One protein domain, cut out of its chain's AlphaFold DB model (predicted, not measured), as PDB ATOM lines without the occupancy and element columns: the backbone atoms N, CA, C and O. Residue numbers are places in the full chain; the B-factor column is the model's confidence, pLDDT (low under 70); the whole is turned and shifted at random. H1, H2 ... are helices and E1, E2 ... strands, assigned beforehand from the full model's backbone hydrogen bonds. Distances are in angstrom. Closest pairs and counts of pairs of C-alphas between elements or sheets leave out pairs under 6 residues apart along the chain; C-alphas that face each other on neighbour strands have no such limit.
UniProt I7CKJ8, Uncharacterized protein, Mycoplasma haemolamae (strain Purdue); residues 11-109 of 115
ATOM      1  N   LYS A  11       1.210  43.372 -20.536       91.12
ATOM      2  CA  LYS A  11       0.773  43.092 -19.164       91.12
ATOM      3  C   LYS A  11      -0.588  42.417 -19.157       91.12
ATOM      4  O   LYS A  11      -1.423  42.696 -20.018       91.12
ATOM      5  N   TYR A  12      -0.797  41.556 -18.174       92.25
ATOM      6  CA  TYR A  12      -2.013  40.777 -17.993       92.25
ATOM      7  C   TYR A  12      -2.408  40.848 -16.523       92.25
ATOM      8  O   TYR A  12      -1.595  40.552 -15.653       92.25
ATOM      9  N   CYS A  13      -3.640  41.259 -16.246       93.12
ATOM     10  CA  CYS A  13      -4.123  41.484 -14.887       93.12
ATOM     11  C   CYS A  13      -5.296  40.563 -14.564       93.12
ATOM     12  O   CYS A  13      -5.993  40.088 -15.467       93.12
ATOM     13  N   LEU A  14      -5.530  40.326 -13.274       92.25
ATOM     14  CA  LEU A  14      -6.706  39.590 -12.820       92.25
ATOM     15  C   LEU A  14      -7.983  40.361 -13.177       92.25
ATOM     16  O   LEU A  14      -8.080  41.563 -12.940       92.25
ATOM     17  N   LYS A  15      -9.000  39.664 -13.699       89.12
ATOM     18  CA  LYS A  15     -10.261  40.290 -14.146       89.12
ATOM     19  C   LYS A  15     -10.998  41.038 -13.032       89.12
ATOM     20  O   LYS A  15     -11.579  42.087 -13.285       89.12
ATOM     21  N   ASN A  16     -10.953  40.505 -11.811       86.88
ATOM     22  CA  ASN A  16     -11.657  41.055 -10.645       86.88
ATOM     23  C   ASN A  16     -10.746  41.885  -9.728       86.88
ATOM     24  O   ASN A  16     -11.229  42.576  -8.839       86.88
ATOM     25  N   GLU A  17      -9.432  41.833  -9.949       86.31
ATOM     26  CA  GLU A  17      -8.421  42.526  -9.152       86.31
ATOM     27  C   GLU A  17      -7.418  43.175 -10.107       86.31
ATOM     28  O   GLU A  17      -6.251  42.808 -10.153       86.31
ATOM     29  N   GLY A  18      -7.884  44.137 -10.911       84.94
ATOM     30  CA  GLY A  18      -7.116  44.710 -12.029       84.94
ATOM     31  C   GLY A  18      -5.823  45.449 -11.655       84.94
ATOM     32  O   GLY A  18      -5.099  45.883 -12.543       84.94
ATOM     33  N   HIS A  19      -5.540  45.591 -10.362       87.38
ATOM     34  CA  HIS A  19      -4.287  46.112  -9.814       87.38
ATOM     35  C   HIS A  19      -3.238  45.005  -9.586       87.38
ATOM     36  O   HIS A  19      -2.077  45.309  -9.355       87.38
ATOM     37  N   LYS A  20      -3.629  43.727  -9.671       91.38
ATOM     38  CA  LYS A  20      -2.747  42.561  -9.595       91.38
ATOM     39  C   LYS A  20      -2.432  42.078 -11.000       91.38
ATOM     40  O   LYS A  20      -3.329  41.624 -11.722       91.38
ATOM     41  N   CYS A  21      -1.173  42.184 -11.401       91.56
ATOM     42  CA  CYS A  21      -0.772  41.982 -12.788       91.56
ATOM     43  C   CYS A  21       0.547  41.225 -12.900       91.56
ATOM     44  O   CYS A  21       1.433  41.364 -12.066       91.56
ATOM     45  N   ILE A  22       0.701  40.489 -13.995       91.94
ATOM     46  CA  ILE A  22       1.993  40.028 -14.493       91.94
ATOM     47  C   ILE A  22       2.382  40.847 -15.720       91.94
ATOM     48  O   ILE A  22       1.562  41.139 -16.594       91.94
ATOM     49  N   PHE A  23       3.648  41.222 -15.771       91.75
ATOM     50  CA  PHE A  23       4.252  42.013 -16.827       91.75
ATOM     51  C   PHE A  23       5.291  41.142 -17.534       91.75
ATOM     52  O   PHE A  23       6.048  40.418 -16.885       91.75
ATOM     53  N   PHE A  24       5.323  41.204 -18.864       92.19
ATOM     54  CA  PHE A  24       6.352  40.581 -19.697       92.19
ATOM     55  C   PHE A  24       7.067  41.675 -20.485       92.19
ATOM     56  O   PHE A  24       6.418  42.422 -21.210       92.19
ATOM     57  N   GLY A  25       8.389  41.783 -20.389       88.31
ATOM     58  CA  GLY A  25       9.101  42.975 -20.857       88.31
ATOM     59  C   GLY A  25       8.707  44.302 -20.179       88.31
ATOM     60  O   GLY A  25       8.008  44.378 -19.170       88.31
ATOM     61  N   ASN A  26       9.069  45.388 -20.843       82.56
ATOM     62  CA  ASN A  26       8.747  46.766 -20.485       82.56
ATOM     63  C   ASN A  26       7.274  47.139 -20.736       82.56
ATOM     64  O   ASN A  26       6.965  48.197 -21.283       82.56
ATOM     65  N   ALA A  27       6.351  46.257 -20.361       75.38
ATOM     66  CA  ALA A  27       4.917  46.404 -20.575       75.38
ATOM     67  C   ALA A  27       4.305  47.646 -19.901       75.38
ATOM     68  O   ALA A  27       3.157  47.994 -20.180       75.38
ATOM     69  N   ASP A  28       5.060  48.298 -19.021       69.75
ATOM     70  CA  ASP A  28       4.779  49.626 -18.503       69.75
ATOM     71  C   ASP A  28       6.082  50.435 -18.397       69.75
ATOM     72  O   ASP A  28       7.181  49.881 -18.337       69.75
ATOM     73  N   SER A  29       5.938  51.755 -18.323       60.59
ATOM     74  CA  SER A  29       7.011  52.745 -18.180       60.59
ATOM     75  C   SER A  29       7.883  52.566 -16.928       60.59
ATOM     76  O   SER A  29       8.969  53.144 -16.849       60.59
ATOM     77  N   SER A  30       7.429  51.755 -15.966       63.25
ATOM     78  CA  SER A  30       8.159  51.411 -14.743       63.25
ATOM     79  C   SER A  30       9.280  50.392 -14.956       63.25
ATOM     80  O   SER A  30      10.163  50.299 -14.113       63.25
ATOM     81  N   PHE A  31       9.286  49.656 -16.070       66.38
ATOM     82  CA  PHE A  31      10.254  48.588 -16.321       66.38
ATOM     83  C   PHE A  31      11.232  48.988 -17.420       66.38
ATOM     84  O   PHE A  31      10.851  49.275 -18.555       66.38
ATOM     85  N   ARG A  32      12.524  48.986 -17.093       60.94
ATOM     86  CA  ARG A  32      13.580  49.445 -18.008       60.94
ATOM     87  C   ARG A  32      14.031  48.393 -19.017       60.94
ATOM     88  O   ARG A  32      14.731  48.737 -19.965       60.94
ATOM     89  N   THR A  33      13.642  47.132 -18.831       72.62
ATOM     90  CA  THR A  33      14.123  46.021 -19.656       72.62
ATOM     91  C   THR A  33      13.053  45.505 -20.611       72.62
ATOM     92  O   THR A  33      11.922  45.260 -20.201       72.62
ATOM     93  N   PRO A  34      13.390  45.311 -21.901       78.25
ATOM     94  CA  PRO A  34      12.468  44.727 -22.876       78.25
ATOM     95  C   PRO A  34      12.184  43.243 -22.591       78.25
ATOM     96  O   PRO A  34      11.205  42.693 -23.094       78.25
ATOM     97  N   GLU A  35      13.025  42.600 -21.779       85.69
ATOM     98  CA  GLU A  35      12.905  41.213 -21.344       85.69
ATOM     99  C   GLU A  35      12.729  41.122 -19.825       85.69
ATOM    100  O   GLU A  35      13.099  42.039 -19.103       85.69
ATOM    101  N   GLY A  36      12.175  40.007 -19.350       89.50
ATOM    102  CA  GLY A  36      11.888  39.765 -17.938       89.50
ATOM    103  C   GLY A  36      10.414  39.481 -17.672       89.50
ATOM    104  O   GLY A  36       9.557  39.612 -18.554       89.50
ATOM    105  N   ILE A  37      10.153  39.019 -16.454       92.44
ATOM    106  CA  ILE A  37       8.839  38.652 -15.940       92.44
ATOM    107  C   ILE A  37       8.734  39.229 -14.531       92.44
ATOM    108  O   ILE A  37       9.560  38.919 -13.671       92.44
ATOM    109  N   TRP A  38       7.707  40.034 -14.286       90.44
ATOM    110  CA  TRP A  38       7.475  40.673 -12.990       90.44
ATOM    111  C   TRP A  38       6.009  40.568 -12.614       90.44
ATOM    112  O   TRP A  38       5.139  40.604 -13.482       90.44
ATOM    113  N   VAL A  39       5.740  40.461 -11.320       91.19
ATOM    114  CA  VAL A  39       4.392  40.376 -10.765       91.19
ATOM    115  C   VAL A  39       4.183  41.532  -9.800       91.19
ATOM    116  O   VAL A  39       4.968  41.719  -8.875       91.19
ATOM    117  N   ASP A  40       3.117  42.293 -10.019       90.06
ATOM    118  CA  ASP A  40       2.544  43.191  -9.025       90.06
ATOM    119  C   ASP A  40       1.475  42.409  -8.248       90.06
ATOM    120  O   ASP A  40       0.435  42.062  -8.825       90.06
ATOM    121  N   PRO A  41       1.710  42.094  -6.962       86.94
ATOM    122  CA  PRO A  41       0.739  41.390  -6.135       86.94
ATOM    123  C   PRO A  41      -0.421  42.288  -5.671       86.94
ATOM    124  O   PRO A  41      -1.260  41.844  -4.888       86.94
ATOM    125  N   GLY A  42      -0.500  43.528  -6.160       84.75
ATOM    126  CA  GLY A  42      -1.532  44.508  -5.839       84.75
ATOM    127  C   GLY A  42      -1.051  45.641  -4.934       84.75
ATOM    128  O   GLY A  42      -1.852  46.425  -4.427       84.75
ATOM    129  N   SER A  43       0.255  45.735  -4.727       75.25
ATOM    130  CA  SER A  43       0.900  46.749  -3.907       75.25
ATOM    131  C   SER A  43       1.973  47.394  -4.765       75.25
ATOM    132  O   SER A  43       3.137  47.091  -4.551       75.25
ATOM    133  N   ALA A  44       1.562  48.204  -5.747       64.81
ATOM    134  CA  ALA A  44       2.339  48.784  -6.858       64.81
ATOM    135  C   ALA A  44       3.819  49.160  -6.597       64.81
ATOM    136  O   ALA A  44       4.613  49.204  -7.534       64.81
ATOM    137  N   ASP A  45       4.208  49.380  -5.342       68.06
ATOM    138  CA  ASP A  45       5.577  49.617  -4.873       68.06
ATOM    139  C   ASP A  45       6.421  48.334  -4.635       68.06
ATOM    140  O   ASP A  45       7.602  48.423  -4.311       68.06
ATOM    141  N   GLN A  46       5.845  47.132  -4.763       73.81
ATOM    142  CA  GLN A  46       6.477  45.828  -4.481       73.81
ATOM    143  C   GLN A  46       6.392  44.876  -5.673       73.81
ATOM    144  O   GLN A  46       6.051  43.692  -5.555       73.81
ATOM    145  N   ILE A  47       6.706  45.393  -6.851       83.31
ATOM    146  CA  ILE A  47       6.795  44.553  -8.032       83.31
ATOM    147  C   ILE A  47       7.930  43.542  -7.845       83.31
ATOM    148  O   ILE A  47       9.080  43.909  -7.615       83.31
ATOM    149  N   THR A  48       7.604  42.256  -7.946       87.88
ATOM    150  CA  THR A  48       8.547  41.169  -7.680       87.88
ATOM    151  C   THR A  48       8.948  40.475  -8.983       87.88
ATOM    152  O   THR A  48       8.070  40.040  -9.733       87.88
ATOM    153  N   PRO A  49      10.250  40.332  -9.286       89.75
ATOM    154  CA  PRO A  49      10.700  39.594 -10.460       89.75
ATOM    155  C   PRO A  49      10.535  38.084 -10.259       89.75
ATOM    156  O   PRO A  49      10.898  37.540  -9.214       89.75
ATOM    157  N   ILE A  50      10.073  37.382 -11.292       91.62
ATOM    158  CA  ILE A  50      10.059  35.917 -11.321       91.62
ATOM    159  C   ILE A  50      11.416  35.444 -11.846       91.62
ATOM    160  O   ILE A  50      11.646  35.357 -13.056       91.62
ATOM    161  N   ARG A  51      12.345  35.197 -10.915       87.44
ATOM    162  CA  ARG A  51      13.746  34.860 -11.234       87.44
ATOM    163  C   ARG A  51      13.905  33.440 -11.746       87.44
ATOM    164  O   ARG A  51      14.684  33.184 -12.658       87.44
ATOM    165  N   ASP A  52      13.146  32.534 -11.152       89.31
ATOM    166  CA  ASP A  52      13.129  31.119 -11.468       89.31
ATOM    167  C   ASP A  52      11.751  30.524 -11.132       89.31
ATOM    168  O   ASP A  52      10.835  31.224 -10.694       89.31
ATOM    169  N   GLN A  53      11.586  29.219 -11.350       89.56
ATOM    170  CA  GLN A  53      10.309  28.539 -11.123       89.56
ATOM    171  C   GLN A  53       9.900  28.469  -9.641       89.56
ATOM    172  O   GLN A  53       8.721  28.270  -9.356       89.56
ATOM    173  N   THR A  54      10.822  28.638  -8.687       90.12
ATOM    174  CA  THR A  54      10.485  28.620  -7.252       90.12
ATOM    175  C   THR A  54       9.654  29.840  -6.861       90.12
ATOM    176  O   THR A  54       8.759  29.728  -6.022       90.12
ATOM    177  N   TYR A  55       9.849  30.971  -7.550       88.00
ATOM    178  CA  TYR A  55       9.072  32.193  -7.338       88.00
ATOM    179  C   TYR A  55       7.584  32.028  -7.668       88.00
ATOM    180  O   TYR A  55       6.756  32.712  -7.074       88.00
ATOM    181  N   LEU A  56       7.228  31.080  -8.543       88.06
ATOM    182  CA  LEU A  56       5.828  30.770  -8.860       88.06
ATOM    183  C   LEU A  56       5.062  30.213  -7.651       88.06
ATOM    184  O   LEU A  56       3.840  30.286  -7.613       88.06
ATOM    185  N   LYS A  57       5.782  29.676  -6.660       88.88
ATOM    186  CA  LYS A  57       5.233  29.109  -5.421       88.88
ATOM    187  C   LYS A  57       5.589  29.934  -4.183       88.88
ATOM    188  O   LYS A  57       5.299  29.510  -3.067       88.88
ATOM    189  N   HIS A  58       6.242  31.085  -4.358       88.50
ATOM    190  CA  HIS A  58       6.649  31.935  -3.245       88.50
ATOM    191  C   HIS A  58       5.414  32.495  -2.533       88.50
ATOM    192  O   HIS A  58       4.486  32.959  -3.190       88.50
ATOM    193  N   GLU A  59       5.393  32.479  -1.198       86.06
ATOM    194  CA  GLU A  59       4.181  32.779  -0.418       86.06
ATOM    195  C   GLU A  59       3.576  34.152  -0.719       86.06
ATOM    196  O   GLU A  59       2.358  34.287  -0.747       86.06
ATOM    197  N   SER A  60       4.416  35.148  -1.009       83.62
ATOM    198  CA  SER A  60       3.966  36.501  -1.357       83.62
ATOM    199  C   SER A  60       3.337  36.630  -2.750       83.62
ATOM    200  O   SER A  60       2.715  37.650  -3.031       83.62
ATOM    201  N   LEU A  61       3.508  35.637  -3.629       87.94
ATOM    202  CA  LEU A  61       3.075  35.695  -5.029       87.94
ATOM    203  C   LEU A  61       2.109  34.581  -5.420       87.94
ATOM    204  O   LEU A  61       1.335  34.777  -6.356       87.94
ATOM    205  N   LYS A  62       2.164  33.430  -4.737       88.06
ATOM    206  CA  LYS A  62       1.494  32.190  -5.151       88.06
ATOM    207  C   LYS A  62       0.015  32.411  -5.476       88.06
ATOM    208  O   LYS A  62      -0.408  32.048  -6.562       88.06
ATOM    209  N   ASP A  63      -0.726  33.121  -4.623       90.50
ATOM    210  CA  ASP A  63      -2.169  33.314  -4.804       90.50
ATOM    211  C   ASP A  63      -2.461  34.121  -6.080       90.50
ATOM    212  O   ASP A  63      -3.384  33.822  -6.836       90.50
ATOM    213  N   VAL A  64      -1.637  35.133  -6.363       91.62
ATOM    214  CA  VAL A  64      -1.784  35.981  -7.553       91.62
ATOM    215  C   VAL A  64      -1.389  35.223  -8.814       91.62
ATOM    216  O   VAL A  64      -2.104  35.278  -9.815       91.62
ATOM    217  N   VAL A  65      -0.273  34.497  -8.768       92.56
ATOM    218  CA  VAL A  65       0.245  33.705  -9.890       92.56
ATOM    219  C   VAL A  65      -0.717  32.568 -10.248       92.56
ATOM    220  O   VAL A  65      -1.069  32.418 -11.418       92.56
ATOM    221  N   GLU A  66      -1.211  31.826  -9.258       93.75
ATOM    222  CA  GLU A  66      -2.185  30.745  -9.449       93.75
ATOM    223  C   GLU A  66      -3.485  31.261 -10.081       93.75
ATOM    224  O   GLU A  66      -3.995  30.677 -11.045       93.75
ATOM    225  N   LEU A  67      -4.006  32.394  -9.597       94.12
ATOM    226  CA  LEU A  67      -5.197  33.016 -10.174       94.12
ATOM    227  C   LEU A  67      -4.950  33.519 -11.599       94.12
ATOM    228  O   LEU A  67      -5.823  33.364 -12.459       94.12
ATOM    229  N   LEU A  68      -3.776  34.093 -11.873       93.19
ATOM    230  CA  LEU A  68      -3.410  34.543 -13.213       93.19
ATOM    231  C   LEU A  68      -3.389  33.361 -14.178       93.19
ATOM    232  O   LEU A  68      -4.033  33.447 -15.219       93.19
ATOM    233  N   PHE A  69      -2.740  32.252 -13.823       93.62
ATOM    234  CA  PHE A  69      -2.660  31.060 -14.670       93.62
ATOM    235  C   PHE A  69      -4.021  30.396 -14.874       93.62
ATOM    236  O   PHE A  69      -4.359  30.012 -15.993       93.62
ATOM    237  N   THR A  70      -4.857  30.365 -13.835       93.69
ATOM    238  CA  THR A  70      -6.231  29.855 -13.932       93.69
ATOM    239  C   THR A  70      -7.081  30.685 -14.902       93.69
ATOM    240  O   THR A  70      -7.862  30.141 -15.681       93.69
ATOM    241  N   GLN A  71      -6.937  32.016 -14.887       93.19
ATOM    242  CA  GLN A  71      -7.700  32.912 -15.767       93.19
ATOM    243  C   GLN A  71      -7.126  33.020 -17.186       93.19
ATOM    244  O   GLN A  71      -7.827  33.487 -18.089       93.19
ATOM    245  N   ASN A  72      -5.870  32.616 -17.376       91.56
ATOM    246  CA  ASN A  72      -5.100  32.805 -18.598       91.56
ATOM    247  C   ASN A  72      -4.467  31.469 -19.041       91.56
ATOM    248  O   ASN A  72      -3.287  31.224 -18.772       91.56
ATOM    249  N   PRO A  73      -5.235  30.598 -19.727       91.50
ATOM    250  CA  PRO A  73      -4.744  29.298 -20.179       91.50
ATOM    251  C   PRO A  73      -3.481  29.406 -21.046       91.50
ATOM    252  O   PRO A  73      -3.439  30.173 -22.005       91.50
ATOM    253  N   GLY A  74      -2.455  28.615 -20.723       91.69
ATOM    254  CA  GLY A  74      -1.163  28.612 -21.424       91.69
ATOM    255  C   GLY A  74      -0.171  29.684 -20.955       91.69
ATOM    256  O   GLY A  74       0.945  29.751 -21.473       91.69
ATOM    257  N   MET A  75      -0.544  30.525 -19.982       93.56
ATOM    258  CA  MET A  75       0.367  31.527 -19.417       93.56
ATOM    259  C   MET A  75       1.488  30.873 -18.612       93.56
ATOM    260  O   MET A  75       2.635  31.297 -18.727       93.56
ATOM    261  N   GLU A  76       1.165  29.838 -17.836       93.88
ATOM    262  CA  GLU A  76       2.143  29.095 -17.039       93.88
ATOM    263  C   GLU A  76       3.251  28.515 -17.926       93.88
ATOM    264  O   GLU A  76       4.427  28.806 -17.710       93.88
ATOM    265  N   ASP A  77       2.879  27.799 -18.990       93.38
ATOM    266  CA  ASP A  77       3.826  27.231 -19.954       93.38
ATOM    267  C   ASP A  77       4.707  28.310 -20.597       93.38
ATOM    268  O   ASP A  77       5.917  28.131 -20.756       93.38
ATOM    269  N   PHE A  78       4.121  29.462 -20.942       93.00
ATOM    270  CA  PHE A  78       4.872  30.589 -21.489       93.00
ATOM    271  C   PHE A  78       5.883  31.149 -20.480       93.00
ATOM    272  O   PHE A  78       7.043  31.371 -20.831       93.00
ATOM    273  N   VAL A  79       5.469  31.347 -19.226       93.69
ATOM    274  CA  VAL A  79       6.337  31.839 -18.148       93.69
ATOM    275  C   VAL A  79       7.472  30.854 -17.878       93.69
ATOM    276  O   VAL A  79       8.635  31.258 -17.863       93.69
ATOM    277  N   ILE A  80       7.166  29.562 -17.751       94.00
ATOM    278  CA  ILE A  80       8.157  28.496 -17.561       94.00
ATOM    279  C   ILE A  80       9.150  28.459 -18.728       94.00
ATOM    280  O   ILE A  80      10.362  28.382 -18.502       94.00
ATOM    281  N   SER A  81       8.664  28.568 -19.969       93.56
ATOM    282  CA  SER A  81       9.519  28.636 -21.157       93.56
ATOM    283  C   SER A  81      10.467  29.832 -21.093       93.56
ATOM    284  O   SER A  81      11.659  29.670 -21.342       93.56
ATOM    285  N   LYS A  82       9.976  31.023 -20.725       92.50
ATOM    286  CA  LYS A  82      10.808  32.232 -20.638       92.50
ATOM    287  C   LYS A  82      11.835  32.163 -19.519       92.50
ATOM    288  O   LYS A  82      12.993  32.487 -19.758       92.50
ATOM    289  N   ILE A  83      11.453  31.666 -18.343       92.50
ATOM    290  CA  ILE A  83      12.394  31.391 -17.250       92.50
ATOM    291  C   ILE A  83      13.500  30.451 -17.736       92.50
ATOM    292  O   ILE A  83      14.680  30.740 -17.553       92.50
ATOM    293  N   SER A  84      13.138  29.345 -18.400       92.69
ATOM    294  CA  SER A  84      14.133  28.409 -18.924       92.69
ATOM    295  C   SER A  84      15.048  29.058 -19.962       92.69
ATOM    296  O   SER A  84      16.248  28.784 -19.937       92.69
ATOM    297  N   ASP A  85      14.514  29.887 -20.860       91.81
ATOM    298  CA  ASP A  85      15.305  30.600 -21.866       91.81
ATOM    299  C   ASP A  85      16.301  31.563 -21.208       91.81
ATOM    300  O   ASP A  85      17.470  31.591 -21.591       91.81
ATOM    301  N   TYR A  86      15.867  32.318 -20.196       91.38
ATOM    302  CA  TYR A  86      16.721  33.251 -19.461       91.38
ATOM    303  C   TYR A  86      17.829  32.533 -18.697       91.38
ATOM    304  O   TYR A  86      18.992  32.912 -18.821       91.38
ATOM    305  N   LEU A  87      17.506  31.446 -17.994       90.31
ATOM    306  CA  LEU A  87      18.506  30.637 -17.295       90.31
ATOM    307  C   LEU A  87      19.525  30.025 -18.268       90.31
ATOM    308  O   LEU A  87      20.725  30.077 -18.009       90.31
ATOM    309  N   LYS A  88      19.078  29.505 -19.420       91.50
ATOM    310  CA  LYS A  88      19.970  28.955 -20.461       91.50
ATOM    311  C   LYS A  88      20.895  30.008 -21.063       91.50
ATOM    312  O   LYS A  88      22.048  29.708 -21.354       91.50
ATOM    313  N   LYS A  89      20.397  31.231 -21.246       90.12
ATOM    314  CA  LYS A  89      21.189  32.379 -21.707       90.12
ATOM    315  C   LYS A  89      22.105  32.944 -20.615       90.12
ATOM    316  O   LYS A  89      22.864  33.862 -20.899       90.12
ATOM    317  N   GLY A  90      22.036  32.438 -19.382       89.94
ATOM    318  CA  GLY A  90      22.792  32.966 -18.248       89.94
ATOM    319  C   GLY A  90      22.312  34.344 -17.786       89.94
ATOM    320  O   GLY A  90      23.084  35.078 -17.172       89.94
ATOM    321  N   CYS A  91      21.069  34.718 -18.096       89.94
ATOM    322  CA  CYS A  91      20.497  35.979 -17.650       89.94
ATOM    323  C   CYS A  91      20.235  35.958 -16.144       89.94
ATOM    324  O   CYS A  91      19.815  34.946 -15.584       89.94
ATOM    325  N   GLN A  92      20.445  37.100 -15.496       88.69
ATOM    326  CA  GLN A  92      20.249  37.271 -14.062       88.69
ATOM    327  C   GLN A  92      19.494  38.566 -13.787       88.69
ATOM    328  O   GLN A  92      19.749  39.590 -14.420       88.69
ATOM    329  N   TYR A  93      18.579  38.528 -12.820       86.50
ATOM    330  CA  TYR A  93      17.946  39.742 -12.318       86.50
ATOM    331  C   TYR A  93      18.900  40.451 -11.360       86.50
ATOM    332  O   TYR A  93      19.347  39.856 -10.378       86.50
ATOM    333  N   LYS A  94      19.193  41.719 -11.636       84.69
ATOM    334  CA  LYS A  94      19.933  42.602 -10.741       84.69
ATOM    335  C   LYS A  94      18.987  43.549 -10.031       84.69
ATOM    336  O   LYS A  94      18.024  44.042 -10.610       84.69
ATOM    337  N   GLU A  95      19.304  43.793  -8.773       83.44
ATOM    338  CA  GLU A  95      18.656  44.782  -7.928       83.44
ATOM    339  C   GLU A  95      19.404  46.105  -8.047       83.44
ATOM    340  O   GLU A  95      20.630  46.147  -7.911       83.44
ATOM    341  N   GLN A  96      18.676  47.190  -8.285       76.56
ATOM    342  CA  GLN A  96      19.245  48.527  -8.337       76.56
ATOM    343  C   GLN A  96      18.379  49.496  -7.543       76.56
ATOM    344  O   GLN A  96      17.199  49.661  -7.818       76.56
ATOM    345  N   TYR A  97      18.973  50.207  -6.589       75.88
ATOM    346  CA  TYR A  97      18.285  51.317  -5.937       75.88
ATOM    347  C   TYR A  97      18.340  52.554  -6.829       75.88
ATOM    348  O   TYR A  97      19.414  53.087  -7.116       75.88
ATOM    349  N   VAL A  98      17.174  53.028  -7.257       73.69
ATOM    350  CA  VAL A  98      17.032  54.253  -8.041       73.69
ATOM    351  C   VAL A  98      16.631  55.385  -7.101       73.69
ATOM    352  O   VAL A  98      15.575  55.357  -6.460       73.69
ATOM    353  N   GLN A  99      17.483  56.406  -7.017       70.88
ATOM    354  CA  GLN A  99      17.260  57.570  -6.161       70.88
ATOM    355  C   GLN A  99      15.921  58.244  -6.510       70.88
ATOM    356  O   GLN A  99      15.682  58.615  -7.658       70.88
ATOM    357  N   GLY A 100      15.031  58.364  -5.520       71.94
ATOM    358  CA  GLY A 100      13.685  58.925  -5.690       71.94
ATOM    359  C   GLY A 100      12.626  57.969  -6.262       71.94
ATOM    360  O   GLY A 100      11.487  58.397  -6.422       71.94
ATOM    361  N   LYS A 101      12.967  56.705  -6.564       66.75
ATOM    362  CA  LYS A 101      12.023  55.686  -7.076       66.75
ATOM    363  C   LYS A 101      12.040  54.342  -6.331       66.75
ATOM    364  O   LYS A 101      11.122  53.559  -6.526       66.75
ATOM    365  N   GLY A 102      13.024  54.087  -5.465       71.88
ATOM    366  CA  GLY A 102      13.088  52.862  -4.656       71.88
ATOM    367  C   GLY A 102      13.876  51.730  -5.320       71.88
ATOM    368  O   GLY A 102      14.790  51.990  -6.104       71.88
ATOM    369  N   LEU A 103      13.570  50.487  -4.942       72.44
ATOM    370  CA  LEU A 103      14.212  49.279  -5.468       72.44
ATOM    371  C   LEU A 103      13.665  48.958  -6.868       72.44
ATOM    372  O   LEU A 103      12.465  48.785  -7.041       72.44
ATOM    373  N   ASP A 104      14.558  48.878  -7.848       76.00
ATOM    374  CA  ASP A 104      14.289  48.538  -9.246       76.00
ATOM    375  C   ASP A 104      14.933  47.179  -9.572       76.00
ATOM    376  O   ASP A 104      15.930  46.781  -8.956       76.00
ATOM    377  N   TYR A 105      14.367  46.464 -10.543       78.38
ATOM    378  CA  TYR A 105      14.858  45.159 -10.980       78.38
ATOM    379  C   TYR A 105      15.118  45.150 -12.481       78.38
ATOM    380  O   TYR A 105      14.239  45.434 -13.294       78.38
ATOM    381  N   GLU A 106      16.315  44.720 -12.858       84.88
ATOM    382  CA  GLU A 106      16.755  44.657 -14.246       84.88
ATOM    383  C   GLU A 106      17.132  43.223 -14.621       84.88
ATOM    384  O   GLU A 106      17.997  42.631 -13.977       84.88
ATOM    385  N   LEU A 107      16.533  42.653 -15.671       87.62
ATOM    386  CA  LEU A 107      17.053  41.415 -16.249       87.62
ATOM    387  C   LEU A 107      18.276  41.735 -17.115       87.62
ATOM    388  O   LEU A 107      18.149  42.323 -18.187       87.62
ATOM    389  N   GLN A 108      19.456  41.304 -16.678       87.69
ATOM    390  CA  GLN A 108      20.686  41.409 -17.454       87.69
ATOM    391  C   GLN A 108      21.058  40.048 -18.025       87.69
ATOM    392  O   GLN A 108      21.412  39.121 -17.297       87.69
ATOM    393  N   CYS A 109      21.000  39.940 -19.345       85.50
ATOM    394  CA  CYS A 109      21.580  38.822 -20.070       85.50
ATOM    395  C   CYS A 109      23.027  39.159 -20.434       85.50
ATOM    396  O   CYS A 109      23.292  40.304 -20.811       85.50
TER     397      CYS A 109
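This is residues 11 to 109 of the 115 residues of an uncharacterized protein of Mycoplasma haemolamae (strain Purdue) (UniProt I7CKJ8). A small sheet of three short strands, E1, E2 and E3, lies in the middle with helix H2 across one face, while the long helix H3 runs from the H2 end of the domain toward the opposite end. There the last two strands, E4 and E5, form a long two-stranded hairpin, set apart from the small sheet. The printed part has 99 residues, with three named helices and five named strands in the order E1 E2 E3 H1 H2 H3 E4 E5; both sheets, E1 - E2 - E3 and E4 - E5, are antiparallel, and the class is mixed, helices and strands. The whole is compact, with a radius of gyration of the C-alphas of 12.8 A and spans of 35 by 32 by 23 A.

E1, residues 11 to 13, E2, residues 21 to 24, and E3, residues 37 to 40, form a meander, each strand the antiparallel neighbour of the one before. N 12 and O 22 are 2.9 A apart, and N 23 and O 38 are 2.8 A apart, both within hydrogen-bond range. Residues 38 to 39 of E3 also pair, antiparallel, with residues 48 to 49. H1, residues 53 to 57, is not on this sheet. H2, residues 62 to 71, is on it at a height over the sheet of 9.6 A, and runs across the strands at 83 degrees to E1 on the local plane; the C-alphas of Cys 13 and Leu 68, the closest of E1 and H2, are 7.2 A apart. H1 and H2 only just touch, with 3 pairs of C-alphas within 8 A, and only at the corner; the closest C-alphas, of Leu 56 and Lys 62, are 5.9 A apart. H3, residues 75 to 88, only grazes the sheet, with residues 75 to 83. H2 and H3 only just touch, with 3 pairs of C-alphas within 8 A, only at the corner, at a steep tilt of 59 degrees, opposite ways; the closest C-alphas, of Phe 69 and Met 75, are 5.6 A apart. E4, residues 92 to 98, and E5, residues 102 to 108, are a hairpin, with N 94 and O 106 2.8 A apart, within hydrogen-bond range. E3 is apart from both. In H2 and H3 every O i to N i+4 pair is within hydrogen-bond range; in H1 0 of 1 is, beside 2 of 2 O i to N i+3 pairs.

E1 begins at C-alpha 11, (0.773, 43.092, -19.164). E1, E2 and E3 have 3, 4 and 4 residues, and H1 has 5. From first to last C-alpha H2 measures 14.1 A, H3 19.8 A, E4 18.3 A and E5 18.8 A. H3 begins at C-alpha 75, (0.367, 31.527, -19.417), and E5 ends at C-alpha 108, (20.686, 41.409, -17.454).

The two C-alphas farthest apart, of Pro 73 and Gln 99, are 38.5 A from each other. The printed part has no cut. The links E2 to E3 and E3 to H1 are long, 12 residues each. The mean pLDDT of the printed part is 85.7; residues 28 to 32, 44 to 45 and 101 are under 70.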